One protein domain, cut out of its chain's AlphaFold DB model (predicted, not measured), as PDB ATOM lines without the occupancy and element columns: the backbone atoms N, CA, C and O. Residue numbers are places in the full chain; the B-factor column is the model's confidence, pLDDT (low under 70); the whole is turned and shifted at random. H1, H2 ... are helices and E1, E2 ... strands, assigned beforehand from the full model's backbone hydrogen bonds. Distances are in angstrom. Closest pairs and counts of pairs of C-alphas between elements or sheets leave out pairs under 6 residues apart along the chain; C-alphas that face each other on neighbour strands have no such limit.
ATOM      1  N   VAL A   6     -14.218 -45.246  35.831       91.58
ATOM      2  CA  VAL A   6     -14.187 -43.811  36.103       91.58
ATOM      3  C   VAL A   6     -13.657 -43.098  34.866       91.58
ATOM      4  O   VAL A   6     -12.508 -43.302  34.474       91.58
ATOM      5  N   LEU A   7     -14.481 -42.249  34.251       93.43
ATOM      6  CA  LEU A   7     -14.055 -41.362  33.168       93.43
ATOM      7  C   LEU A   7     -13.823 -39.964  33.737       93.43
ATOM      8  O   LEU A   7     -14.768 -39.286  34.149       93.43
ATOM      9  N   MET A   8     -12.568 -39.533  33.747       90.54
ATOM     10  CA  MET A   8     -12.144 -38.220  34.214       90.54
ATOM     11  C   MET A   8     -11.738 -37.365  33.016       90.54
ATOM     12  O   MET A   8     -10.838 -37.742  32.277       90.54
ATOM     13  N   MET A   9     -12.388 -36.226  32.801       86.74
ATOM     14  CA  MET A   9     -12.183 -35.420  31.594       86.74
ATOM     15  C   MET A   9     -11.979 -33.939  31.895       86.74
ATOM     16  O   MET A   9     -12.690 -33.382  32.733       86.74
ATOM     17  N   ASP A  10     -11.075 -33.283  31.167       81.38
ATOM     18  CA  ASP A  10     -11.067 -31.819  31.102       81.38
ATOM     19  C   ASP A  10     -12.323 -31.320  30.370       81.38
ATOM     20  O   ASP A  10     -12.539 -31.598  29.185       81.38
ATOM     21  N   LEU A  11     -13.177 -30.570  31.069       71.33
ATOM     22  CA  LEU A  11     -14.465 -30.127  30.541       71.33
ATOM     23  C   LEU A  11     -14.283 -29.206  29.328       71.33
ATOM     24  O   LEU A  11     -15.080 -29.247  28.384       71.33
ATOM     25  N   LYS A  12     -13.249 -28.357  29.343       67.32
ATOM     26  CA  LYS A  12     -12.995 -27.415  28.254       67.32
ATOM     27  C   LYS A  12     -12.366 -28.107  27.057       67.32
ATOM     28  O   LYS A  12     -12.861 -27.893  25.957       67.32
ATOM     29  N   GLY A  13     -11.324 -28.901  27.221       67.58
ATOM     30  CA  GLY A  13     -10.629 -29.554  26.119       67.58
ATOM     31  C   GLY A  13     -11.450 -30.664  25.478       67.58
ATOM     32  O   GLY A  13     -11.770 -30.629  24.287       67.58
ATOM     33  N   VAL A  14     -11.900 -31.615  26.296       69.16
ATOM     34  CA  VAL A  14     -12.509 -32.872  25.838       69.16
ATOM     35  C   VAL A  14     -13.898 -32.638  25.259       69.16
ATOM     36  O   VAL A  14     -14.211 -33.105  24.165       69.16
ATOM     37  N   LEU A  15     -14.739 -31.834  25.923       66.72
ATOM     38  CA  LEU A  15     -16.065 -31.530  25.374       66.72
ATOM     39  C   LEU A  15     -16.012 -30.536  24.204       66.72
ATOM     40  O   LEU A  15     -17.070 -30.181  23.671       66.72
ATOM     41  N   VAL A 162     -21.541 -26.318  19.938       73.64
ATOM     42  CA  VAL A 162     -22.812 -26.844  20.466       73.64
ATOM     43  C   VAL A 162     -23.173 -28.244  19.946       73.64
ATOM     44  O   VAL A 162     -23.574 -29.080  20.752       73.64
ATOM     45  N   SER A 163     -22.981 -28.540  18.653       77.22
ATOM     46  CA  SER A 163     -23.345 -29.850  18.083       77.22
ATOM     47  C   SER A 163     -22.376 -30.971  18.487       77.22
ATOM     48  O   SER A 163     -22.847 -31.954  19.058       77.22
ATOM     49  N   PRO A 164     -21.040 -30.844  18.316       83.06
ATOM     50  CA  PRO A 164     -20.102 -31.848  18.831       83.06
ATOM     51  C   PRO A 164     -20.259 -32.102  20.335       83.06
ATOM     52  O   PRO A 164     -20.276 -33.252  20.771       83.06
ATOM     53  N   ARG A 165     -20.451 -31.038  21.127       80.97
ATOM     54  CA  ARG A 165     -20.677 -31.140  22.573       80.97
ATOM     55  C   ARG A 165     -21.952 -31.922  22.894       80.97
ATOM     56  O   ARG A 165     -21.917 -32.794  23.756       80.97
ATOM     57  N   LYS A 166     -23.061 -31.645  22.199       83.14
ATOM     58  CA  LYS A 166     -24.323 -32.387  22.354       83.14
ATOM     59  C   LYS A 166     -24.129 -33.888  22.124       83.14
ATOM     60  O   LYS A 166     -24.692 -34.687  22.872       83.14
ATOM     61  N   ASN A 167     -23.325 -34.271  21.131       87.42
ATOM     62  CA  ASN A 167     -23.060 -35.678  20.823       87.42
ATOM     63  C   ASN A 167     -22.269 -36.352  21.950       87.42
ATOM     64  O   ASN A 167     -22.638 -37.442  22.380       87.42
ATOM     65  N   VAL A 168     -21.246 -35.680  22.498       89.15
ATOM     66  CA  VAL A 168     -20.504 -36.187  23.668       89.15
ATOM     67  C   VAL A 168     -21.413 -36.307  24.891       89.15
ATOM     68  O   VAL A 168     -21.410 -37.342  25.547       89.15
ATOM     69  N   LEU A 169     -22.261 -35.312  25.172       88.43
ATOM     70  CA  LEU A 169     -23.214 -35.393  26.285       88.43
ATOM     71  C   LEU A 169     -24.198 -36.562  26.123       88.43
ATOM     72  O   LEU A 169     -24.502 -37.240  27.102       88.43
ATOM     73  N   ASN A 170     -24.670 -36.824  24.902       90.27
ATOM     74  CA  ASN A 170     -25.509 -37.986  24.601       90.27
ATOM     75  C   ASN A 170     -24.759 -39.313  24.811       90.27
ATOM     76  O   ASN A 170     -25.324 -40.221  25.412       90.27
ATOM     77  N   LEU A 171     -23.487 -39.412  24.403       93.29
ATOM     78  CA  LEU A 171     -22.632 -40.571  24.697       93.29
ATOM     79  C   LEU A 171     -22.505 -40.806  26.210       93.29
ATOM     80  O   LEU A 171     -22.728 -41.916  26.683       93.29
ATOM     81  N   LEU A 172     -22.199 -39.763  26.981       92.14
ATOM     82  CA  LEU A 172     -22.056 -39.860  28.435       92.14
ATOM     83  C   LEU A 172     -23.373 -40.255  29.122       92.14
ATOM     84  O   LEU A 172     -23.385 -41.106  30.013       92.14
ATOM     85  N   HIS A 173     -24.496 -39.686  28.681       90.95
ATOM     86  CA  HIS A 173     -25.817 -40.043  29.194       90.95
ATOM     87  C   HIS A 173     -26.209 -41.486  28.846       90.95
ATOM     88  O   HIS A 173     -26.739 -42.202  29.703       90.95
ATOM     89  N   TYR A 174     -25.891 -41.941  27.631       92.70
ATOM     90  CA  TYR A 174     -26.090 -43.325  27.208       92.70
ATOM     91  C   TYR A 174     -25.324 -44.296  28.102       92.70
ATOM     92  O   TYR A 174     -25.912 -45.241  28.631       92.70
ATOM     93  N   LEU A 175     -24.035 -44.026  28.334       92.53
ATOM     94  CA  LEU A 175     -23.192 -44.841  29.206       92.53
ATOM     95  C   LEU A 175     -23.757 -44.906  30.623       92.53
ATOM     96  O   LEU A 175     -23.866 -45.997  31.177       92.53
ATOM     97  N   ARG A 176     -24.197 -43.778  31.191       88.06
ATOM     98  CA  ARG A 176     -24.806 -43.739  32.533       88.06
ATOM     99  C   ARG A 176     -26.098 -44.556  32.608       88.06
ATOM    100  O   ARG A 176     -26.335 -45.251  33.591       88.06
ATOM    101  N   THR A 177     -26.913 -44.502  31.556       88.18
ATOM    102  CA  THR A 177     -28.200 -45.211  31.489       88.18
ATOM    103  C   THR A 177     -28.013 -46.719  31.317       88.18
ATOM    104  O   THR A 177     -28.686 -47.497  31.990       88.18
ATOM    105  N   LYS A 178     -27.097 -47.151  30.442       87.19
ATOM    106  CA  LYS A 178     -26.852 -48.577  30.167       87.19
ATOM    107  C   LYS A 178     -26.011 -49.261  31.239       87.19
ATOM    108  O   LYS A 178     -26.251 -50.427  31.518       87.19
ATOM    109  N   SER A 179     -25.079 -48.541  31.864       85.17
ATOM    110  CA  SER A 179     -24.245 -49.083  32.948       85.17
ATOM    111  C   SER A 179     -24.959 -49.170  34.298       85.17
ATOM    112  O   SER A 179     -24.367 -49.661  35.245       85.17
ATOM    113  N   GLN A 180     -26.193 -48.661  34.423       79.14
ATOM    114  CA  GLN A 180     -26.924 -48.606  35.697       79.14
ATOM    115  C   GLN A 180     -26.111 -47.966  36.848       79.14
ATOM    116  O   GLN A 180     -26.254 -48.365  37.997       79.14
ATOM    117  N   GLN A 181     -25.326 -46.917  36.544       71.17
ATOM    118  CA  GLN A 181     -24.442 -46.167  37.466       71.17
ATOM    119  C   GLN A 181     -23.081 -46.808  37.802       71.17
ATOM    120  O   GLN A 181     -22.375 -46.289  38.666       71.17
ATOM    121  N   GLU A 182     -22.666 -47.860  37.092       81.09
ATOM    122  CA  GLU A 182     -21.313 -48.442  37.223       81.09
ATOM    123  C   GLU A 182     -20.223 -47.593  36.542       81.09
ATOM    124  O   GLU A 182     -19.027 -47.803  36.750       81.09
ATOM    125  N   ILE A 183     -20.629 -46.617  35.720       88.63
ATOM    126  CA  ILE A 183     -19.731 -45.587  35.204       88.63
ATOM    127  C   ILE A 183     -19.837 -44.313  36.041       88.63
ATOM    128  O   ILE A 183     -20.926 -43.758  36.218       88.63
ATOM    129  N   ARG A 184     -18.692 -43.819  36.511       88.03
ATOM    130  CA  ARG A 184     -18.581 -42.523  37.183       88.03
ATOM    131  C   ARG A 184     -17.976 -41.491  36.255       88.03
ATOM    132  O   ARG A 184     -16.964 -41.749  35.605       88.03
ATOM    133  N   LEU A 185     -18.587 -40.314  36.211       88.24
ATOM    134  CA  LEU A 185     -18.160 -39.221  35.346       88.24
ATOM    135  C   LEU A 185     -17.620 -38.067  36.187       88.24
ATOM    136  O   LEU A 185     -18.368 -37.446  36.939       88.24
ATOM    137  N   PHE A 186     -16.338 -37.752  36.022       86.33
ATOM    138  CA  PHE A 186     -15.676 -36.633  36.689       86.33
ATOM    139  C   PHE A 186     -15.233 -35.592  35.674       86.33
ATOM    140  O   PHE A 186     -14.616 -35.922  34.661       86.33
ATOM    141  N   ALA A 187     -15.519 -34.329  35.966       81.13
ATOM    142  CA  ALA A 187     -15.045 -33.206  35.170       81.13
ATOM    143  C   ALA A 187     -13.981 -32.414  35.938       81.13
ATOM    144  O   ALA A 187     -14.178 -32.063  37.102       81.13
ATOM    145  N   ILE A 188     -12.879 -32.096  35.264       77.25
ATOM    146  CA  ILE A 188     -11.855 -31.158  35.728       77.25
ATOM    147  C   ILE A 188     -12.041 -29.846  34.961       77.25
ATOM    148  O   ILE A 188     -12.291 -29.873  33.757       77.25
ATOM    149  N   GLY A 189     -11.971 -28.702  35.645       69.37
ATOM    150  CA  GLY A 189     -12.091 -27.399  34.986       69.37
ATOM    151  C   GLY A 189     -11.849 -26.186  35.887       69.37
ATOM    152  O   GLY A 189     -11.699 -26.293  37.107       69.37
ATOM    153  N   ASN A 190     -11.817 -25.002  35.281       58.43
ATOM    154  CA  ASN A 190     -11.701 -23.703  35.953       58.43
ATOM    155  C   ASN A 190     -13.080 -23.124  36.338       58.43
ATOM    156  O   ASN A 190     -14.099 -23.429  35.724       58.43
ATOM    157  N   ALA A 191     -13.109 -22.186  37.296       46.90
ATOM    158  CA  ALA A 191     -14.337 -21.585  37.852       46.90
ATOM    159  C   ALA A 191     -15.373 -21.082  36.814       46.90
ATOM    160  O   ALA A 191     -16.572 -21.280  36.981       46.90
ATOM    161  N   TRP A 192     -14.931 -20.438  35.727       46.35
ATOM    162  CA  TRP A 192     -15.825 -19.853  34.714       46.35
ATOM    163  C   TRP A 192     -16.381 -20.886  33.717       46.35
ATOM    164  O   TRP A 192     -17.427 -20.658  33.103       46.35
ATOM    165  N   GLU A 193     -15.714 -22.037  33.560       51.40
ATOM    166  CA  GLU A 193     -16.173 -23.131  32.692       51.40
ATOM    167  C   GLU A 193     -17.465 -23.754  33.237       51.40
ATOM    168  O   GLU A 193     -18.293 -24.233  32.461       51.40
ATOM    169  N   PHE A 194     -17.681 -23.644  34.550       45.41
ATOM    170  CA  PHE A 194     -18.908 -24.032  35.235       45.41
ATOM    171  C   PHE A 194     -20.072 -23.050  34.988       45.41
ATOM    172  O   PHE A 194     -21.193 -23.474  34.711       45.41
ATOM    173  N   GLU A 195     -19.824 -21.733  35.030       42.86
ATOM    174  CA  GLU A 195     -20.882 -20.711  34.912       42.86
ATOM    175  C   GLU A 195     -21.315 -20.417  33.462       42.86
ATOM    176  O   GLU A 195     -22.480 -20.094  33.204       42.86
ATOM    177  N   GLY A 196     -20.397 -20.511  32.494       43.67
ATOM    178  CA  GLY A 196     -20.624 -20.017  31.130       43.67
ATOM    179  C   GLY A 196     -21.379 -20.960  30.184       43.67
ATOM    180  O   GLY A 196     -21.992 -20.502  29.218       43.67
ATOM    181  N   GLN A 197     -21.358 -22.276  30.411       43.33
ATOM    182  CA  GLN A 197     -21.460 -23.228  29.290       43.33
ATOM    183  C   GLN A 197     -22.865 -23.707  28.880       43.33
ATOM    184  O   GLN A 197     -22.990 -24.532  27.975       43.33
ATOM    185  N   TYR A 198     -23.941 -23.201  29.487       43.32
ATOM    186  CA  TYR A 198     -25.080 -24.096  29.705       43.32
ATOM    187  C   TYR A 198     -26.487 -23.467  29.635       43.32
ATOM    188  O   TYR A 198     -27.494 -24.061  30.010       43.32
ATOM    189  N   ARG A 199     -26.617 -22.271  29.048       39.48
ATOM    190  CA  ARG A 199     -27.889 -21.518  29.059       39.48
ATOM    191  C   ARG A 199     -28.905 -21.879  27.962       39.48
ATOM    192  O   ARG A 199     -30.069 -21.512  28.102       39.48
ATOM    193  N   ARG A 200     -28.513 -22.542  26.861       36.34
ATOM    194  CA  ARG A 200     -29.367 -22.635  25.648       36.34
ATOM    195  C   ARG A 200     -30.149 -23.930  25.453       36.34
ATOM    196  O   ARG A 200     -31.137 -23.936  24.731       36.34
ATOM    197  N   MET A 201     -29.779 -24.984  26.152       35.58
ATOM    198  CA  MET A 201     -30.476 -26.270  26.110       35.58
ATOM    199  C   MET A 201     -31.904 -26.205  26.700       35.58
ATOM    200  O   MET A 201     -32.751 -27.043  26.436       35.58
ATOM    201  N   VAL A 202     -32.224 -25.115  27.401       33.41
ATOM    202  CA  VAL A 202     -33.543 -24.862  27.994       33.41
ATOM    203  C   VAL A 202     -34.513 -24.140  27.045       33.41
ATOM    204  O   VAL A 202     -35.729 -24.237  27.211       33.41
ATOM    205  N   THR A 203     -34.034 -23.394  26.045       32.09
ATOM    206  CA  THR A 203     -34.927 -22.478  25.306       32.09
ATOM    207  C   THR A 203     -35.779 -23.184  24.247       32.09
ATOM    208  O   THR A 203     -36.830 -22.664  23.890       32.09
ATOM    209  N   ALA A 204     -35.419 -24.399  23.822       32.46
ATOM    210  CA  ALA A 204     -36.267 -25.196  22.931       32.46
ATOM    211  C   ALA A 204     -37.541 -25.751  23.614       32.46
ATOM    212  O   ALA A 204     -38.432 -26.232  22.923       32.46
ATOM    213  N   MET A 205     -37.671 -25.656  24.945       30.33
ATOM    214  CA  MET A 205     -38.813 -26.219  25.690       30.33
ATOM    215  C   MET A 205     -39.473 -25.257  26.691       30.33
ATOM    216  O   MET A 205     -40.310 -25.670  27.487       30.33
ATOM    217  N   LYS A 206     -39.174 -23.952  26.647       28.79
ATOM    218  CA  LYS A 206     -39.707 -22.961  27.606       28.79
ATOM    219  C   LYS A 206     -41.167 -22.524  27.360       28.79
ATOM    220  O   LYS A 206     -41.495 -21.347  27.477       28.79
ATOM    221  N   ALA A 216     -27.416 -22.133  39.158       28.02
ATOM    222  CA  ALA A 216     -27.230 -22.615  37.788       28.02
ATOM    223  C   ALA A 216     -28.520 -23.131  37.114       28.02
ATOM    224  O   ALA A 216     -29.122 -24.103  37.561       28.02
ATOM    225  N   TYR A 217     -28.957 -22.466  36.037       32.35
ATOM    226  CA  TYR A 217     -30.095 -22.918  35.234       32.35
ATOM    227  C   TYR A 217     -29.876 -24.394  34.847       32.35
ATOM    228  O   TYR A 217     -28.853 -24.672  34.216       32.35
ATOM    229  N   PRO A 218     -30.782 -25.332  35.190       36.99
ATOM    230  CA  PRO A 218     -30.614 -26.725  34.810       36.99
ATOM    231  C   PRO A 218     -30.602 -26.812  33.290       36.99
ATOM    232  O   PRO A 218     -31.474 -26.279  32.607       36.99
ATOM    233  N   VAL A 219     -29.577 -27.455  32.762       57.58
ATOM    234  CA  VAL A 219     -29.288 -27.533  31.334       57.58
ATOM    235  C   VAL A 219     -29.905 -28.800  30.800       57.58
ATOM    236  O   VAL A 219     -29.590 -29.871  31.304       57.58
ATOM    237  N   ILE A 220     -30.762 -28.701  29.795       65.87
ATOM    238  CA  ILE A 220     -31.544 -29.839  29.312       65.87
ATOM    239  C   ILE A 220     -31.052 -30.332  27.943       65.87
ATOM    240  O   ILE A 220     -31.191 -29.638  26.944       65.87
ATOM    241  N   CYS A 221     -30.494 -31.536  27.859       74.51
ATOM    242  CA  CYS A 221     -30.051 -32.126  26.593       74.51
ATOM    243  C   CYS A 221     -31.137 -32.994  25.980       74.51
ATOM    244  O   CYS A 221     -31.633 -33.861  26.695       74.51
ATOM    245  N   PRO A 222     -31.483 -32.844  24.690       78.47
ATOM    246  CA  PRO A 222     -32.320 -33.833  24.025       78.47
ATOM    247  C   PRO A 222     -31.590 -35.180  23.933       78.47
ATOM    248  O   PRO A 222     -30.381 -35.229  23.681       78.47
ATOM    249  N   VAL A 223     -32.342 -36.263  24.130       85.33
ATOM    250  CA  VAL A 223     -31.872 -37.633  23.890       85.33
ATOM    251  C   VAL A 223     -32.023 -37.939  22.401       85.33
ATOM    252  O   VAL A 223     -33.139 -37.935  21.890       85.33
ATOM    253  N   GLU A 224     -30.913 -38.193  21.705       80.68
ATOM    254  CA  GLU A 224     -30.880 -38.349  20.234       80.68
ATOM    255  C   GLU A 224     -30.356 -39.712  19.755       80.68
ATOM    256  O   GLU A 224     -30.043 -39.889  18.579       80.68
ATOM    257  N   TYR A 225     -30.260 -40.683  20.657       85.20
ATOM    258  CA  TYR A 225     -29.821 -42.042  20.352       85.20
ATOM    259  C   TYR A 225     -30.962 -43.058  20.476       85.20
ATOM    260  O   TYR A 225     -32.004 -42.787  21.076       85.20
ATOM    261  N   GLY A 226     -30.742 -44.249  19.918       77.62
ATOM    262  CA  GLY A 226     -31.709 -45.350  19.913       77.62
ATOM    263  C   GLY A 226     -32.724 -45.286  18.762       77.62
ATOM    264  O   GLY A 226     -32.732 -44.362  17.948       77.62
ATOM    265  N   GLU A 227     -33.603 -46.289  18.682       65.60
ATOM    266  CA  GLU A 227     -34.569 -46.455  17.577       65.60
ATOM    267  C   GLU A 227     -35.621 -45.331  17.505       65.60
ATOM    268  O   GLU A 227     -36.227 -45.107  16.459       65.60
ATOM    269  N   SER A 228     -35.818 -44.590  18.599       54.39
ATOM    270  CA  SER A 228     -36.817 -43.518  18.726       54.39
ATOM    271  C   SER A 228     -36.222 -42.104  18.714       54.39
ATOM    272  O   SER A 228     -36.900 -41.167  19.125       54.39
ATOM    273  N   ALA A 229     -34.994 -41.910  18.211       54.63
ATOM    274  CA  ALA A 229     -34.305 -40.607  18.180       54.63
ATOM    275  C   ALA A 229     -35.118 -39.449  17.542       54.63
ATOM    276  O   ALA A 229     -34.822 -38.281  17.778       54.63
ATOM    277  N   GLY A 230     -36.151 -39.757  16.745       51.32
ATOM    278  CA  GLY A 230     -37.062 -38.780  16.135       51.32
ATOM    279  C   GLY A 230     -38.396 -38.544  16.863       51.32
ATOM    280  O   GLY A 230     -39.128 -37.631  16.474       51.32
ATOM    281  N   SER A 231     -38.761 -39.327  17.890       47.62
ATOM    282  CA  SER A 231     -40.003 -39.093  18.642       47.62
ATOM    283  C   SER A 231     -39.778 -37.981  19.666       47.62
ATOM    284  O   SER A 231     -39.205 -38.204  20.731       47.62
ATOM    285  N   TYR A 232     -40.198 -36.766  19.312       46.78
ATOM    286  CA  TYR A 232     -40.212 -35.579  20.168       46.78
ATOM    287  C   TYR A 232     -40.619 -35.921  21.616       46.78
ATOM    288  O   TYR A 232     -41.785 -36.242  21.816       46.78
ATOM    289  N   GLN A 233     -39.693 -35.828  22.592       57.09
ATOM    290  CA  GLN A 233     -39.893 -35.233  23.942       57.09
ATOM    291  C   GLN A 233     -38.914 -35.675  25.050       57.09
ATOM    292  O   GLN A 233     -38.957 -35.082  26.128       57.09
ATOM    293  N   ASN A 234     -37.993 -36.618  24.836       76.79
ATOM    294  CA  ASN A 234     -37.078 -37.012  25.917       76.79
ATOM    295  C   ASN A 234     -35.848 -36.103  26.014       76.79
ATOM    296  O   ASN A 234     -35.189 -35.788  25.020       76.79
ATOM    297  N   SER A 235     -35.531 -35.692  27.240       81.88
ATOM    298  CA  SER A 235     -34.368 -34.867  27.541       81.88
ATOM    299  C   SER A 235     -33.836 -35.132  28.951       81.88
ATOM    300  O   SER A 235     -34.576 -35.610  29.810       81.88
ATOM    301  N   PHE A 236     -32.557 -34.842  29.196       81.74
ATOM    302  CA  PHE A 236     -31.898 -35.069  30.485       81.74
ATOM    303  C   PHE A 236     -31.211 -33.810  31.018       81.74
ATOM    304  O   PHE A 236     -30.753 -32.964  30.251       81.74
ATOM    305  N   GLN A 237     -31.110 -33.689  32.344       79.92
ATOM    306  CA  GLN A 237     -30.388 -32.590  32.988       79.92
ATOM    307  C   GLN A 237     -28.878 -32.858  33.007       79.92
ATOM    308  O   GLN A 237     -28.429 -33.854  33.569       79.92
ATOM    309  N   VAL A 238     -28.077 -31.943  32.458       74.10
ATOM    310  CA  VAL A 238     -26.605 -32.056  32.462       74.10
ATOM    311  C   VAL A 238     -26.027 -31.878  33.868       74.10
ATOM    312  O   VAL A 238     -25.029 -32.507  34.196       74.10
ATOM    313  N   THR A 239     -26.664 -31.071  34.724       69.24
ATOM    314  CA  THR A 239     -26.214 -30.815  36.108       69.24
ATOM    315  C   THR A 239     -26.188 -32.068  36.986       69.24
ATOM    316  O   THR A 239     -25.518 -32.059  38.008       69.24
ATOM    317  N   GLY A 240     -26.892 -33.137  36.598       72.40
ATOM    318  CA  GLY A 240     -26.858 -34.442  37.272       72.40
ATOM    319  C   GLY A 240     -26.103 -35.524  36.496       72.40
ATOM    320  O   GLY A 240     -26.188 -36.696  36.854       72.40
ATOM    321  N   LEU A 241     -25.423 -35.166  35.401       81.40
ATOM    322  CA  LEU A 241     -24.716 -36.133  34.564       81.40
ATOM    323  C   LEU A 241     -23.353 -36.527  35.141       81.40
ATOM    324  O   LEU A 241     -22.926 -37.651  34.902       81.40
ATOM    325  N   PHE A 242     -22.685 -35.635  35.873       83.35
ATOM    326  CA  PHE A 242     -21.363 -35.867  36.462       83.35
ATOM    327  C   PHE A 242     -21.483 -36.174  37.959       83.35
ATOM    328  O   PHE A 242     -22.284 -35.552  38.654       83.35
ATOM    329  N   ASP A 243     -20.694 -37.132  38.446       82.42
ATOM    330  CA  ASP A 243     -20.659 -37.565  39.850       82.42
ATOM    331  C   ASP A 243     -19.768 -36.666  40.717       82.42
ATOM    332  O   ASP A 243     -19.974 -36.586  41.924       82.42
ATOM    333  N   GLY A 244     -18.815 -35.958  40.105       78.33
ATOM    334  CA  GLY A 244     -17.950 -35.012  40.800       78.33
ATOM    335  C   GLY A 244     -17.305 -33.992  39.866       78.33
ATOM    336  O   GLY A 244     -17.119 -34.228  38.668       78.33
ATOM    337  N   TYR A 245     -16.959 -32.841  40.439       75.11
ATOM    338  CA  TYR A 245     -16.305 -31.736  39.746       75.11
ATOM    339  C   TYR A 245     -15.077 -31.300  40.530       75.11
ATOM    340  O   TYR A 245     -15.177 -30.958  41.706       75.11
ATOM    341  N   VAL A 246     -13.929 -31.266  39.864       73.91
ATOM    342  CA  VAL A 246     -12.660 -30.877  40.476       73.91
ATOM    343  C   VAL A 246     -12.264 -29.526  39.912       73.91
ATOM    344  O   VAL A 246     -11.946 -29.383  38.728       73.91
ATOM    345  N   GLN A 247     -12.336 -28.513  40.768       65.91
ATOM    346  CA  GLN A 247     -12.082 -27.135  40.386       65.91
ATOM    347  C   GLN A 247     -10.602 -26.782  40.552       65.91
ATOM    348  O   GLN A 247     -10.049 -26.881  41.644       65.91
ATOM    349  N   SER A 248      -9.987 -26.263  39.490       61.35
ATOM    350  CA  SER A 248      -8.710 -25.556  39.589       61.35
ATOM    351  C   SER A 248      -8.932 -24.134  40.116       61.35
ATOM    352  O   SER A 248      -9.737 -23.372  39.567       61.35
ATOM    353  N   TYR A 249      -8.190 -23.735  41.155       47.07
ATOM    354  CA  TYR A 249      -8.216 -22.367  41.695       47.07
ATOM    355  C   TYR A 249      -7.381 -21.357  40.880       47.07
ATOM    356  O   TYR A 249      -7.287 -20.190  41.265       47.07
ATOM    357  N   ILE A 250      -6.779 -21.747  39.750       47.91
ATOM    358  CA  ILE A 250      -5.901 -20.855  38.978       47.91
ATOM    359  C   ILE A 250      -6.663 -20.229  37.803       47.91
ATOM    360  O   ILE A 250      -6.965 -20.872  36.804       47.91
ATOM    361  N   SER A 251      -6.899 -18.917  37.876       40.72
ATOM    362  CA  SER A 251      -7.573 -18.087  36.862       40.72
ATOM    363  C   SER A 251      -6.788 -17.875  35.551       40.72
ATOM    364  O   SER A 251      -7.038 -16.915  34.821       40.72
ATOM    365  N   HIS A 252      -5.791 -18.705  35.236       39.96
ATOM    366  CA  HIS A 252      -4.849 -18.450  34.144       39.96
ATOM    367  C   HIS A 252      -4.605 -19.681  33.274       39.96
ATOM    368  O   HIS A 252      -4.651 -20.809  33.740       39.96
ATOM    369  N   LYS A 253      -4.234 -19.437  32.005       46.27
ATOM    370  CA  LYS A 253      -3.782 -20.422  30.995       46.27
ATOM    371  C   LYS A 253      -2.513 -21.212  31.392       46.27
ATOM    372  O   LYS A 253      -1.781 -21.673  30.523       46.27
ATOM    373  N   ARG A 254      -2.168 -21.293  32.677       43.19
ATOM    374  CA  ARG A 254      -0.975 -21.973  33.176       43.19
ATOM    375  C   ARG A 254      -1.412 -23.211  33.944       43.19
ATOM    376  O   ARG A 254      -1.976 -23.050  35.012       43.19
ATOM    377  N   LYS A 255      -1.089 -24.363  33.345       49.38
ATOM    378  CA  LYS A 255      -0.869 -25.710  33.897       49.38
ATOM    379  C   LYS A 255      -1.758 -26.126  35.091       49.38
ATOM    380  O   LYS A 255      -1.663 -25.484  36.133       49.38
ATOM    381  N   PRO A 256      -2.466 -27.266  35.046       54.30
ATOM    382  CA  PRO A 256      -2.792 -27.973  36.267       54.30
ATOM    383  C   PRO A 256      -1.472 -28.287  36.975       54.30
ATOM    384  O   PRO A 256      -0.544 -28.847  36.378       54.30
ATOM    385  N   TYR A 257      -1.347 -27.853  38.226       61.87
ATOM    386  CA  TYR A 257      -0.312 -28.403  39.088       61.87
ATOM    387  C   TYR A 257      -0.628 -29.895  39.309       61.87
ATOM    388  O   TYR A 257      -1.787 -30.299  39.211       61.87
ATOM    389  N   PRO A 258       0.370 -30.739  39.619       65.79
ATOM    390  CA  PRO A 258       0.131 -32.149  39.932       65.79
ATOM    391  C   PRO A 258      -0.889 -32.383  41.066       65.79
ATOM    392  O   PRO A 258      -1.457 -33.468  41.168       65.79
ATOM    393  N   ASP A 259      -1.129 -31.374  41.909       73.76
ATOM    394  CA  ASP A 259      -2.082 -31.401  43.019       73.76
ATOM    395  C   ASP A 259      -3.535 -31.603  42.573       73.76
ATOM    396  O   ASP A 259      -4.266 -32.321  43.253       73.76
ATOM    397  N   ILE A 260      -3.947 -31.064  41.420       78.68
ATOM    398  CA  ILE A 260      -5.323 -31.210  40.939       78.68
ATOM    399  C   ILE A 260      -5.654 -32.668  40.647       78.68
ATOM    400  O   ILE A 260      -6.765 -33.109  40.920       78.68
ATOM    401  N   PHE A 261      -4.685 -33.434  40.137       83.75
ATOM    402  CA  PHE A 261      -4.876 -34.855  39.880       83.75
ATOM    403  C   PHE A 261      -4.984 -35.623  41.190       83.75
ATOM    404  O   PHE A 261      -5.827 -36.503  41.306       83.75
ATOM    405  N   MET A 262      -4.192 -35.259  42.201       83.68
ATOM    406  CA  MET A 262      -4.302 -35.857  43.532       83.68
ATOM    407  C   MET A 262      -5.653 -35.538  44.183       83.68
ATOM    408  O   MET A 262      -6.273 -36.430  44.752       83.68
ATOM    409  N   GLN A 263      -6.140 -34.300  44.053       81.98
ATOM    410  CA  GLN A 263      -7.467 -33.905  44.525       81.98
ATOM    411  C   GLN A 263      -8.576 -34.631  43.756       81.98
ATOM    412  O   GLN A 263      -9.542 -35.081  44.360       81.98
ATOM    413  N   ALA A 264      -8.425 -34.791  42.440       83.14
ATOM    414  CA  ALA A 264      -9.379 -35.519  41.618       83.14
ATOM    415  C   ALA A 264      -9.439 -37.005  41.982       83.14
ATOM    416  O   ALA A 264     -10.521 -37.566  42.109       83.14
ATOM    417  N   LEU A 265      -8.284 -37.638  42.193       87.73
ATOM    418  CA  LEU A 265      -8.191 -39.022  42.653       87.73
ATOM    419  C   LEU A 265      -8.768 -39.190  44.065       87.73
ATOM    420  O   LEU A 265      -9.413 -40.200  44.343       87.73
ATOM    421  N   GLU A 266      -8.580 -38.203  44.942       85.45
ATOM    422  CA  GLU A 266      -9.196 -38.195  46.269       85.45
ATOM    423  C   GLU A 266     -10.721 -38.065  46.186       85.45
ATOM    424  O   GLU A 266     -11.423 -38.816  46.853       85.45
ATOM    425  N   GLU A 267     -11.246 -37.198  45.316       81.93
ATOM    426  CA  GLU A 267     -12.690 -37.054  45.082       81.93
ATOM    427  C   GLU A 267     -13.312 -38.352  44.532       81.93
ATOM    428  O   GLU A 267     -14.391 -38.779  44.948       81.93
ATOM    429  N   VAL A 268     -12.605 -39.043  43.631       83.95
ATOM    430  CA  VAL A 268     -12.995 -40.381  43.154       83.95
ATOM    431  C   VAL A 268     -13.007 -41.385  44.310       83.95
ATOM    432  O   VAL A 268     -13.894 -42.234  44.391       83.95
ATOM    433  N   ARG A 269     -12.043 -41.302  45.232       83.03
ATOM    434  CA  ARG A 269     -11.967 -42.192  46.395       83.03
ATOM    435  C   ARG A 269     -13.099 -41.945  47.396       83.03
ATOM    436  O   ARG A 269     -13.632 -42.914  47.926       83.03
ATOM    437  N   THR A 270     -13.457 -40.690  47.660       79.02
ATOM    438  CA  THR A 270     -14.478 -40.310  48.656       79.02
ATOM    439  C   THR A 270     -15.907 -40.519  48.165       79.02
ATOM    440  O   THR A 270     -16.779 -40.880  48.953       79.02
ATOM    441  N   SER A 271     -16.157 -40.314  46.872       73.76
ATOM    442  CA  SER A 271     -17.472 -40.509  46.239       73.76
ATOM    443  C   SER A 271     -17.833 -41.981  46.005       73.76
ATOM    444  O   SER A 271     -19.003 -42.311  45.792       73.76
ATOM    445  N   ARG A 272     -16.847 -42.883  46.064       71.68
ATOM    446  CA  ARG A 272     -17.059 -44.326  45.953       71.68
ATOM    447  C   ARG A 272     -17.741 -44.887  47.197       71.68
ATOM    448  O   ARG A 272     -17.281 -44.699  48.320       71.68
ATOM    449  N   VAL A 273     -18.780 -45.690  46.975       66.65
ATOM    450  CA  VAL A 273     -19.330 -46.605  47.983       66.65
ATOM    451  C   VAL A 273     -18.819 -48.005  47.644       66.65
ATOM    452  O   VAL A 273     -19.437 -48.694  46.833       66.65
ATOM    453  N   PRO A 274     -17.668 -48.437  48.189       64.46
ATOM    454  CA  PRO A 274     -17.135 -49.747  47.862       64.46
ATOM    455  C   PRO A 274     -18.057 -50.838  48.419       64.46
ATOM    456  O   PRO A 274     -18.473 -50.808  49.579       64.46
ATOM    457  N   THR A 275     -18.394 -51.814  47.582       62.90
ATOM    458  CA  THR A 275     -19.186 -52.980  47.985       62.90
ATOM    459  C   THR A 275     -18.350 -53.913  48.861       62.90
ATOM    460  O   THR A 275     -17.117 -53.895  48.832       62.90
ATOM    461  N   GLY A 276     -19.011 -54.761  49.660       62.64
ATOM    462  CA  GLY A 276     -18.316 -55.686  50.565       62.64
ATOM    463  C   GLY A 276     -17.323 -56.623  49.858       62.64
ATOM    464  O   GLY A 276     -16.322 -56.999  50.458       62.64
ATOM    465  N   GLU A 277     -17.561 -56.966  48.587       63.34
ATOM    466  CA  GLU A 277     -16.634 -57.745  47.750       63.34
ATOM    467  C   GLU A 277     -15.444 -56.910  47.258       63.34
ATOM    468  O   GLU A 277     -14.309 -57.368  47.364       63.34
ATOM    469  N   ALA A 278     -15.667 -55.669  46.809       65.08
ATOM    470  CA  ALA A 278     -14.588 -54.771  46.391       65.08
ATOM    471  C   ALA A 278     -13.600 -54.488  47.536       65.08
ATOM    472  O   ALA A 278     -12.391 -54.480  47.315       65.08
ATOM    473  N   LEU A 279     -14.108 -54.339  48.768       64.77
ATOM    474  CA  LEU A 279     -13.288 -54.217  49.980       64.77
ATOM    475  C   LEU A 279     -12.523 -55.505  50.312       64.77
ATOM    476  O   LEU A 279     -11.399 -55.440  50.800       64.77
ATOM    477  N   ARG A 280     -13.125 -56.679  50.072       66.00
ATOM    478  CA  ARG A 280     -12.497 -57.986  50.345       66.00
ATOM    479  C   ARG A 280     -11.361 -58.317  49.380       66.00
ATOM    480  O   ARG A 280     -10.422 -58.988  49.795       66.00
ATOM    481  N   TYR A 281     -11.458 -57.878  48.126       69.89
ATOM    482  CA  TYR A 281     -10.490 -58.191  47.068       69.89
ATOM    483  C   TYR A 281      -9.608 -57.001  46.648       69.89
ATOM    484  O   TYR A 281      -8.855 -57.134  45.689       69.89
ATOM    485  N   ASP A 282      -9.692 -55.860  47.346       68.33
ATOM    486  CA  ASP A 282      -8.964 -54.615  47.033       68.33
ATOM    487  C   ASP A 282      -9.072 -54.211  45.544       68.33
ATOM    488  O   ASP A 282      -8.097 -53.861  44.877       68.33
ATOM    489  N   MET A 283     -10.285 -54.317  44.986       70.67
ATOM    490  CA  MET A 283     -10.526 -54.036  43.568       70.67
ATOM    491  C   MET A 283     -10.420 -52.532  43.284       70.67
ATOM    492  O   MET A 283     -11.276 -51.729  43.679       70.67
ATOM    493  N   LYS A 284      -9.373 -52.143  42.552       78.45
ATOM    494  CA  LYS A 284      -9.164 -50.762  42.097       78.45
ATOM    495  C   LYS A 284     -10.099 -50.415  40.924       78.45
ATOM    496  O   LYS A 284     -10.346 -51.281  40.090       78.45
ATOM    497  N   PRO A 285     -10.614 -49.169  40.846       84.84
ATOM    498  CA  PRO A 285     -11.362 -48.707  39.677       84.84
ATOM    499  C   PRO A 285     -10.462 -48.704  38.448       84.84
ATOM    500  O   PRO A 285      -9.272 -48.401  38.559       84.84
ATOM    501  N   ASN A 286     -11.057 -48.897  37.273       89.71
ATOM    502  CA  ASN A 286     -10.402 -48.488  36.038       89.71
ATOM    503  C   ASN A 286     -10.596 -46.976  35.861       89.71
ATOM    504  O   ASN A 286     -11.713 -46.532  35.592       89.71
ATOM    505  N   ILE A 287      -9.537 -46.181  36.043       93.11
ATOM    506  CA  ILE A 287      -9.594 -44.716  35.912       93.11
ATOM    507  C   ILE A 287      -8.962 -44.302  34.586       93.11
ATOM    508  O   ILE A 287      -7.763 -44.481  34.382       93.11
ATOM    509  N   PHE A 288      -9.759 -43.699  33.710       95.00
ATOM    510  CA  PHE A 288      -9.310 -43.168  32.428       95.00
ATOM    511  C   PHE A 288      -9.321 -41.644  32.464       95.00
ATOM    512  O   PHE A 288     -10.340 -41.044  32.813       95.00
ATOM    513  N   TYR A 289      -8.198 -41.026  32.096       92.92
ATOM    514  CA  TYR A 289      -8.077 -39.571  32.011       92.92
ATOM    515  C   TYR A 289      -8.085 -39.093  30.559       92.92
ATOM    516  O   TYR A 289      -7.372 -39.654  29.729       92.92
ATOM    517  N   PHE A 290      -8.858 -38.046  30.270       91.75
ATOM    518  CA  PHE A 290      -8.999 -37.433  28.950       91.75
ATOM    519  C   PHE A 290      -8.661 -35.937  29.028       91.75
ATOM    520  O   PHE A 290      -9.228 -35.218  29.856       91.75
ATOM    521  N   ASP A 291      -7.788 -35.453  28.144       88.10
ATOM    522  CA  ASP A 291      -7.381 -34.038  28.059       88.10
ATOM    523  C   ASP A 291      -6.989 -33.681  26.612       88.10
ATOM    524  O   ASP A 291      -6.584 -34.563  25.857       88.10
ATOM    525  N   ASP A 292      -7.104 -32.412  26.208       83.58
ATOM    526  CA  ASP A 292      -6.640 -31.916  24.900       83.58
ATOM    527  C   ASP A 292      -5.213 -31.330  24.943       83.58
ATOM    528  O   ASP A 292      -4.651 -30.949  23.912       83.58
ATOM    529  N   VAL A 293      -4.594 -31.274  26.128       83.75
ATOM    530  CA  VAL A 293      -3.235 -30.767  26.329       83.75
ATOM    531  C   VAL A 293      -2.254 -31.907  26.613       83.75
ATOM    532  O   VAL A 293      -2.255 -32.523  27.681       83.75
ATOM    533  N   GLU A 294      -1.316 -32.113  25.686       85.92
ATOM    534  CA  GLU A 294      -0.260 -33.132  25.789       85.92
ATOM    535  C   GLU A 294       0.535 -33.031  27.101       85.92
ATOM    536  O   GLU A 294       0.716 -34.025  27.800       85.92
ATOM    537  N   ALA A 295       0.919 -31.817  27.504       83.90
ATOM    538  CA  ALA A 295       1.667 -31.599  28.742       83.90
ATOM    539  C   ALA A 295       0.900 -32.042  30.004       83.90
ATOM    540  O   ALA A 295       1.520 -32.456  30.982       83.90
ATOM    541  N   HIS A 296      -0.434 -31.950  30.021       84.40
ATOM    542  CA  HIS A 296      -1.230 -32.433  31.154       84.40
ATOM    543  C   HIS A 296      -1.272 -33.960  31.165       84.40
ATOM    544  O   HIS A 296      -1.124 -34.574  32.220       84.40
ATOM    545  N   CYS A 297      -1.396 -34.567  29.982       88.67
ATOM    546  CA  CYS A 297      -1.335 -36.014  29.817       88.67
ATOM    547  C   CYS A 297       0.007 -36.581  30.305       88.67
ATOM    548  O   CYS A 297       0.033 -37.594  30.999       88.67
ATOM    549  N   GLU A 298       1.126 -35.927  29.983       88.73
ATOM    550  CA  GLU A 298       2.460 -36.320  30.460       88.73
ATOM    551  C   GLU A 298       2.575 -36.267  31.989       88.73
ATOM    552  O   GLU A 298       3.086 -37.205  32.601       88.73
ATOM    553  N   VAL A 299       2.058 -35.205  32.617       86.78
ATOM    554  CA  VAL A 299       2.045 -35.072  34.084       86.78
ATOM    555  C   VAL A 299       1.191 -36.166  34.726       86.78
ATOM    556  O   VAL A 299       1.639 -36.791  35.686       86.78
ATOM    557  N   ALA A 300       0.002 -36.439  34.183       88.06
ATOM    558  CA  ALA A 300      -0.892 -37.481  34.682       88.06
ATOM    559  C   ALA A 300      -0.268 -38.887  34.582       88.06
ATOM    560  O   ALA A 300      -0.351 -39.664  35.532       88.06
ATOM    561  N   ARG A 301       0.425 -39.199  33.473       90.49
ATOM    562  CA  ARG A 301       1.166 -40.468  33.300       90.49
ATOM    563  C   ARG A 301       2.329 -40.618  34.284       90.49
ATOM    564  O   ARG A 301       2.674 -41.737  34.644       90.49
ATOM    565  N   GLY A 302       2.934 -39.507  34.704       87.42
ATOM    566  CA  GLY A 302       4.056 -39.477  35.645       87.42
ATOM    567  C   GLY A 302       3.671 -39.522  37.128       87.42
ATOM    568  O   GLY A 302       4.563 -39.428  37.974       87.42
ATOM    569  N   LEU A 303       2.380 -39.625  37.473       86.64
ATOM    570  CA  LEU A 303       1.953 -39.676  38.873       86.64
ATOM    571  C   LEU A 303       2.418 -40.966  39.571       86.64
ATOM    572  O   LEU A 303       2.415 -42.045  38.972       86.64
ATOM    573  N   PRO A 304       2.784 -40.891  40.864       83.17
ATOM    574  CA  PRO A 304       3.253 -42.052  41.608       83.17
ATOM    575  C   PRO A 304       2.173 -43.139  41.697       83.17
ATOM    576  O   PRO A 304       1.008 -42.863  41.974       83.17
ATOM    577  N   GLY A 305       2.579 -44.397  41.504       82.71
ATOM    578  CA  GLY A 305       1.714 -45.567  41.683       82.71
ATOM    579  C   GLY A 305       0.817 -45.932  40.496       82.71
ATOM    580  O   GLY A 305      -0.040 -46.794  40.675       82.71
ATOM    581  N   ASN A 306       1.013 -45.325  39.315       82.84
ATOM    582  CA  ASN A 306       0.194 -45.549  38.111       82.84
ATOM    583  C   ASN A 306      -1.308 -45.416  38.415       82.84
ATOM    584  O   ASN A 306      -2.087 -46.343  38.210       82.84
ATOM    585  N   ALA A 307      -1.696 -44.267  38.978       85.92
ATOM    586  CA  ALA A 307      -3.057 -44.031  39.460       85.92
ATOM    587  C   ALA A 307      -4.131 -44.108  38.357       85.92
ATOM    588  O   ALA A 307      -5.282 -44.428  38.649       85.92
ATOM    589  N   PHE A 308      -3.754 -43.832  37.107       91.56
ATOM    590  CA  PHE A 308      -4.615 -43.950  35.935       91.56
ATOM    591  C   PHE A 308      -4.352 -45.264  35.197       91.56
ATOM    592  O   PHE A 308      -3.202 -45.634  34.965       91.56
ATOM    593  N   THR A 309      -5.427 -45.937  34.788       92.02
ATOM    594  CA  THR A 309      -5.388 -47.130  33.934       92.02
ATOM    595  C   THR A 309      -4.873 -46.786  32.539       92.02
ATOM    596  O   THR A 309      -4.049 -47.517  31.998       92.02
ATOM    597  N   ASP A 310      -5.334 -45.668  31.974       94.11
ATOM    598  CA  ASP A 310      -4.780 -45.077  30.755       94.11
ATOM    599  C   ASP A 310      -5.036 -43.557  30.735       94.11
ATOM    600  O   ASP A 310      -5.952 -43.047  31.392       94.11
ATOM    601  N   VAL A 311      -4.215 -42.835  29.977       92.96
ATOM    602  CA  VAL A 311      -4.286 -41.381  29.798       92.96
ATOM    603  C   VAL A 311      -4.333 -41.060  28.305       92.96
ATOM    604  O   VAL A 311      -3.335 -41.238  27.592       92.96
ATOM    605  N   LEU A 312      -5.476 -40.550  27.849       93.01
ATOM    606  CA  LEU A 312      -5.826 -40.372  26.441       93.01
ATOM    607  C   LEU A 312      -5.781 -38.887  26.046       93.01
ATOM    608  O   LEU A 312      -6.421 -38.041  26.673       93.01
ATOM    609  N   LEU A 313      -5.002 -38.586  25.001       91.33
ATOM    610  CA  LEU A 313      -4.861 -37.247  24.429       91.33
ATOM    611  C   LEU A 313      -5.900 -37.048  23.320       91.33
ATOM    612  O   LEU A 313      -5.884 -37.771  22.328       91.33
ATOM    613  N   ILE A 314      -6.752 -36.038  23.472       87.49
ATOM    614  CA  ILE A 314      -7.812 -35.682  22.527       87.49
ATOM    615  C   ILE A 314      -7.315 -34.598  21.564       87.49
ATOM    616  O   ILE A 314      -7.207 -33.434  21.940       87.49
ATOM    617  N   GLU A 315      -7.075 -34.945  20.299       82.39
ATOM    618  CA  GLU A 315      -6.582 -33.991  19.291       82.39
ATOM    619  C   GLU A 315      -7.725 -33.373  18.464       82.39
ATOM    620  O   GLU A 315      -7.845 -32.148  18.351       82.39
ATOM    621  N   ASP A 316      -8.626 -34.207  17.930       77.63
ATOM    622  CA  ASP A 316      -9.712 -33.800  17.028       77.63
ATOM    623  C   ASP A 316     -11.072 -33.620  17.746       77.63
ATOM    624  O   ASP A 316     -12.140 -33.521  17.124       77.63
ATOM    625  N   GLY A 317     -11.060 -33.522  19.079       80.73
ATOM    626  CA  GLY A 317     -12.240 -33.281  19.916       80.73
ATOM    627  C   GLY A 317     -13.241 -34.439  19.907       80.73
ATOM    628  O   GLY A 317     -12.858 -35.590  20.063       80.73
ATOM    629  N   ALA A 318     -14.540 -34.158  19.736       85.25
ATOM    630  CA  ALA A 318     -15.630 -35.114  19.996       85.25
ATOM    631  C   ALA A 318     -15.494 -36.488  19.306       85.25
ATOM    632  O   ALA A 318     -15.912 -37.495  19.871       85.25
ATOM    633  N   CYS A 319     -14.928 -36.546  18.094       86.64
ATOM    634  CA  CYS A 319     -14.702 -37.819  17.402       86.64
ATOM    635  C   CYS A 319     -13.661 -38.685  18.117       86.64
ATOM    636  O   CYS A 319     -13.845 -39.897  18.200       86.64
ATOM    637  N   ASP A 320     -12.594 -38.077  18.631       88.13
ATOM    638  CA  ASP A 320     -11.573 -38.790  19.398       88.13
ATOM    639  C   ASP A 320     -12.098 -39.148  20.779       88.13
ATOM    640  O   ASP A 320     -11.932 -40.287  21.183       88.13
ATOM    641  N   VAL A 321     -12.887 -38.275  21.418       90.50
ATOM    642  CA  VAL A 321     -13.584 -38.618  22.672       90.50
ATOM    643  C   VAL A 321     -14.390 -39.903  22.524       90.50
ATOM    644  O   VAL A 321     -14.290 -40.796  23.359       90.50
ATOM    645  N   TYR A 322     -15.166 -40.033  21.445       93.06
ATOM    646  CA  TYR A 322     -15.899 -41.265  21.167       93.06
ATOM    647  C   TYR A 322     -14.964 -42.469  20.979       93.06
ATOM    648  O   TYR A 322     -15.167 -43.499  21.623       93.06
ATOM    649  N   LYS A 323     -13.940 -42.358  20.121       93.23
ATOM    650  CA  LYS A 323     -13.004 -43.464  19.851       93.23
ATOM    651  C   LYS A 323     -12.262 -43.903  21.113       93.23
ATOM    652  O   LYS A 323     -12.116 -45.101  21.338       93.23
ATOM    653  N   ASP A 324     -11.826 -42.948  21.921       93.87
ATOM    654  CA  ASP A 324     -11.006 -43.160  23.105       93.87
ATOM    655  C   ASP A 324     -11.828 -43.689  24.275       93.87
ATOM    656  O   ASP A 324     -11.372 -44.589  24.976       93.87
ATOM    657  N   ILE A 325     -13.079 -43.244  24.433       94.37
ATOM    658  CA  ILE A 325     -14.020 -43.876  25.364       94.37
ATOM    659  C   ILE A 325     -14.302 -45.319  24.935       94.37
ATOM    660  O   ILE A 325     -14.255 -46.223  25.766       94.37
ATOM    661  N   VAL A 326     -14.550 -45.578  23.647       94.90
ATOM    662  CA  VAL A 326     -14.749 -46.954  23.152       94.90
ATOM    663  C   VAL A 326     -13.496 -47.806  23.375       94.90
ATOM    664  O   VAL A 326     -13.614 -48.959  23.780       94.90
ATOM    665  N   ARG A 327     -12.298 -47.253  23.157       94.82
ATOM    666  CA  ARG A 327     -11.021 -47.924  23.435       94.82
ATOM    667  C   ARG A 327     -10.874 -48.260  24.921       94.82
ATOM    668  O   ARG A 327     -10.575 -49.406  25.235       94.82
ATOM    669  N   ALA A 328     -11.132 -47.299  25.807       93.66
ATOM    670  CA  ALA A 328     -11.091 -47.489  27.254       93.66
ATOM    671  C   ALA A 328     -12.050 -48.601  27.706       93.66
ATOM    672  O   ALA A 328     -11.656 -49.520  28.420       93.66
ATOM    673  N   LEU A 329     -13.295 -48.576  27.219       93.94
ATOM    674  CA  LEU A 329     -14.289 -49.600  27.539       93.94
ATOM    675  C   LEU A 329     -13.916 -50.979  26.980       93.94
ATOM    676  O   LEU A 329     -14.183 -51.982  27.635       93.94
ATOM    677  N   LYS A 330     -13.255 -51.057  25.815       94.56
ATOM    678  CA  LYS A 330     -12.743 -52.326  25.264       94.56
ATOM    679  C   LYS A 330     -11.663 -52.956  26.144       94.56
ATOM    680  O   LYS A 330     -11.682 -54.167  26.319       94.56
ATOM    681  N   THR A 331     -10.786 -52.153  26.750       91.67
ATOM    682  CA  THR A 331      -9.778 -52.646  27.707       91.67
ATOM    683  C   THR A 331     -10.415 -53.315  28.928       91.67
ATOM    684  O   THR A 331      -9.879 -54.290  29.449       91.67
ATOM    685  N   VAL A 332     -11.574 -52.823  29.378       90.22
ATOM    686  CA  VAL A 332     -12.328 -53.439  30.483       90.22
ATOM    687  C   VAL A 332     -13.156 -54.636  29.990       90.22
ATOM    688  O   VAL A 332     -13.227 -55.662  30.662       90.22
ATOM    689  N   ALA A 333     -13.707 -54.558  28.774       90.58
ATOM    690  CA  ALA A 333     -14.478 -55.630  28.140       90.58
ATOM    691  C   ALA A 333     -13.682 -56.926  27.899       90.58
ATOM    692  O   ALA A 333     -14.275 -57.999  27.843       90.58
ATOM    693  N   GLU A 334     -12.352 -56.851  27.783       90.13
ATOM    694  CA  GLU A 334     -11.484 -58.039  27.725       90.13
ATOM    695  C   GLU A 334     -11.555 -58.887  29.004       90.13
ATOM    696  O   GLU A 334     -11.350 -60.101  28.952       90.13
ATOM    697  N   LYS A 335     -11.846 -58.259  30.149       86.11
ATOM    698  CA  LYS A 335     -11.909 -58.912  31.464       86.11
ATOM    699  C   LYS A 335     -13.334 -59.237  31.896       86.11
ATOM    700  O   LYS A 335     -13.537 -60.166  32.674       86.11
ATOM    701  N   ASP A 336     -14.307 -58.478  31.402       85.80
ATOM    702  CA  ASP A 336     -15.680 -58.511  31.885       85.80
ATOM    703  C   ASP A 336     -16.701 -58.470  30.728       85.80
ATOM    704  O   ASP A 336     -16.835 -57.450  30.039       85.80
ATOM    705  N   PRO A 337     -17.473 -59.560  30.530       88.16
ATOM    706  CA  PRO A 337     -18.496 -59.651  29.491       88.16
ATOM    707  C   PRO A 337     -19.573 -58.559  29.548       88.16
ATOM    708  O   PRO A 337     -20.133 -58.219  28.505       88.16
ATOM    709  N   PHE A 338     -19.866 -57.991  30.726       89.92
ATOM    710  CA  PHE A 338     -20.834 -56.897  30.855       89.92
ATOM    711  C   PHE A 338     -20.412 -55.682  30.020       89.92
ATOM    712  O   PHE A 338     -21.207 -55.120  29.263       89.92
ATOM    713  N   TRP A 339     -19.133 -55.307  30.089       90.89
ATOM    714  CA  TRP A 339     -18.612 -54.173  29.332       90.89
ATOM    715  C   TRP A 339     -18.557 -54.453  27.828       90.89
ATOM    716  O   TRP A 339     -18.735 -53.526  27.037       90.89
ATOM    717  N   ALA A 340     -18.409 -55.717  27.413       91.28
ATOM    718  CA  ALA A 340     -18.523 -56.097  26.005       91.28
ATOM    719  C   ALA A 340     -19.931 -55.810  25.443       91.28
ATOM    720  O   ALA A 340     -20.055 -55.310  24.322       91.28
ATOM    721  N   GLU A 341     -20.987 -56.049  26.230       91.77
ATOM    722  CA  GLU A 341     -22.366 -55.699  25.861       91.77
ATOM    723  C   GLU A 341     -22.565 -54.176  25.778       91.77
ATOM    724  O   GLU A 341     -23.137 -53.672  24.805       91.77
ATOM    725  N   VAL A 342     -22.035 -53.423  26.751       92.05
ATOM    726  CA  VAL A 342     -22.094 -51.950  26.747       92.05
ATOM    727  C   VAL A 342     -21.412 -51.381  25.500       92.05
ATOM    728  O   VAL A 342     -22.003 -50.541  24.817       92.05
ATOM    729  N   VAL A 343     -20.208 -51.858  25.161       94.14
ATOM    730  CA  VAL A 343     -19.463 -51.442  23.958       94.14
ATOM    731  C   VAL A 343     -20.263 -51.731  22.690       94.14
ATOM    732  O   VAL A 343     -20.422 -50.833  21.862       94.14
ATOM    733  N   ALA A 344     -20.824 -52.937  22.553       93.71
ATOM    734  CA  ALA A 344     -21.645 -53.294  21.396       93.71
ATOM    735  C   ALA A 344     -22.871 -52.373  21.252       93.71
ATOM    736  O   ALA A 344     -23.221 -51.955  20.146       93.71
ATOM    737  N   GLY A 345     -23.498 -51.998  22.372       92.63
ATOM    738  CA  GLY A 345     -24.588 -51.027  22.400       92.63
ATOM    739  C   GLY A 345     -24.156 -49.624  21.959       92.63
ATOM    740  O   GLY A 345     -24.836 -49.008  21.140       92.63
ATOM    741  N   VAL A 346     -23.019 -49.122  22.455       93.69
ATOM    742  CA  VAL A 346     -22.455 -47.816  22.054       93.69
ATOM    743  C   VAL A 346     -22.148 -47.794  20.553       93.69
ATOM    744  O   VAL A 346     -22.539 -46.859  19.850       93.69
ATOM    745  N   GLU A 347     -21.498 -48.834  20.031       94.23
ATOM    746  CA  GLU A 347     -21.158 -48.928  18.608       94.23
ATOM    747  C   GLU A 347     -22.407 -49.009  17.710       94.23
ATOM    748  O   GLU A 347     -22.394 -48.506  16.584       94.23
ATOM    749  N   LYS A 348     -23.508 -49.586  18.207       92.11
ATOM    750  CA  LYS A 348     -24.784 -49.669  17.483       92.11
ATOM    751  C   LYS A 348     -25.588 -48.366  17.542       92.11
ATOM    752  O   LYS A 348     -26.036 -47.879  16.505       92.11
ATOM    753  N   GLU A 349     -25.815 -47.827  18.739       91.52
ATOM    754  CA  GLU A 349     -26.785 -46.748  18.981       91.52
ATOM    755  C   GLU A 349     -26.158 -45.343  18.959       91.52
ATOM    756  O   GLU A 349     -26.842 -44.386  18.603       91.52
ATOM    757  N   ILE A 350     -24.869 -45.210  19.299       92.73
ATOM    758  CA  ILE A 350     -24.192 -43.911  19.472       92.73
ATOM    759  C   ILE A 350     -23.232 -43.584  18.326       92.73
ATOM    760  O   ILE A 350     -23.161 -42.428  17.902       92.73
ATOM    761  N   ALA A 351     -22.535 -44.577  17.763       91.97
ATOM    762  CA  ALA A 351     -21.595 -44.373  16.653       91.97
ATOM    763  C   ALA A 351     -22.129 -43.512  15.485       91.97
ATOM    764  O   ALA A 351     -21.346 -42.736  14.925       91.97
ATOM    765  N   PRO A 352     -23.424 -43.579  15.092       89.23
ATOM    766  CA  PRO A 352     -23.967 -42.711  14.048       89.23
ATOM    767  C   PRO A 352     -23.794 -41.209  14.319       89.23
ATOM    768  O   PRO A 352     -23.594 -40.459  13.366       89.23
ATOM    769  N   MET A 353     -23.797 -40.780  15.587       86.54
ATOM    770  CA  MET A 353     -23.638 -39.375  15.988       86.54
ATOM    771  C   MET A 353     -22.206 -38.845  15.801       86.54
ATOM    772  O   MET A 353     -21.993 -37.635  15.772       86.54
ATOM    773  N   PHE A 354     -21.210 -39.727  15.681       88.28
ATOM    774  CA  PHE A 354     -19.787 -39.368  15.582       88.28
ATOM    775  C   PHE A 354     -19.203 -39.623  14.190       88.28
ATOM    776  O   PHE A 354     -17.986 -39.593  13.994       88.28
TER     777      PHE A 354
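Overview. This is residues 6 to 15, 162 to 206 and 216 to 354 of the 826 residues of the protein "Phosphotransferase_enzyme_family_-_putative" of Leishmania infantum (UniProt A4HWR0). A twisted sheet of five parallel strands, in the order E5 E2 E1 E6 E7, is the middle of three layers, with H1, H2 and H6 on one face and H3 and H5 on the other. H7 folds back beside H6 and makes with H6 and H1 a bundle of three helices; the small hairpin E3 and E4 packs on H1, and H4, residues 276 to 281, sticks out. The printed part has 194 residues with eight named helices and seven named strands, in the order E1 H1 E2 H2 E3 E4 E5 H3 H4 E6 H5 E7 H6 H7 H8, of mixed class. It is compact, with a radius of gyration of the C-alphas of 16.8 A and spans of 49 by 43 by 32 A.

Arrangement. E1, residues 6 to 10, has two parallel neighbours, E2, residues 183 to 190, and E6, residues 286 to 291; within hydrogen-bond range are N 7 and O 184, 2.9 A, and N 6 and O 286, 2.8 A. H1, residues 162 to 178, is on this sheet, the C-alphas of Arg 176 and Ile 183 being closest at 6.0 A. E3, residues 220 to 222, and E4, residues 235 to 237, form an antiparallel hairpin, with N 221 and O 236 at 2.8 A. E5, residues 244 to 248, is an edge strand parallel to E2, with N 246 and O 187 at 2.9 A. H2, residues 191 to 196, is on the sheet, its Ala 191 and Gln 247 of E5 having the closest C-alphas, 6.5 A. H3, residues 258 to 271, lies over E2 at a height over the sheet of 8.3 A, slantwise to the strands. H4, residues 276 to 281, is not on the sheet; E5, H3 H4, E6 is a split strand-helix-strand unit, E2 and E1 lying between its strands, with a right-handed crossover. H5, residues 294 to 301, is on the same face as H3, along edge strand E7, residues 310 to 313; E6, H5, E7 is a strand-helix-strand unit of parallel neighbours, also right-handed, with N 312 and O 289 at 2.8 A. H6, residues 318 to 333, the hub, is on the opposite face, along the strands. Its residues 318 to 322 alone touch H1, at a shallow tilt of 18 degrees, the same way, closest at the C-alphas of Pro 164 and Ala 318, 5.7 A. H7, residues 337 to 349, forms a helical hairpin with H6, 25 degrees, closest at the C-alphas of Ala 333 and Trp 339, 4.5 A. H8, residues 351 to 354, touches residues 318 to 322 of H6 alone, closest at the C-alphas of Cys 319 and Phe 354, 5.6 A. Every O i to N i+4 pair is within hydrogen-bond range in H1, H3, H4, H5, H6 and H7; H2 has 1 of 2, and H8 is too short for one.

Along the chain. E1 begins at C-alpha 6, (-14.187, -43.811, 36.103). H1 is 24.1 A long, E2 23.3 A, H3 20.5 A, H6 22.1 A and H7 18.6 A. H8 ends at C-alpha 354, (-19.787, -39.368, 15.582).

Size, cuts and confidence. The C-alphas farthest apart are those of Lys 206 and Arg 280, 49.8 A. Residues 16 to 161 and 207 to 215 are not printed; the C-alpha gaps are 9.6 A and 16.1 A. Of the links printed whole, E3 to E4 is long. Mean pLDDT of the printed part is 76.1; 57 residues are under 70, among them 189 to 206 and 247 to 258.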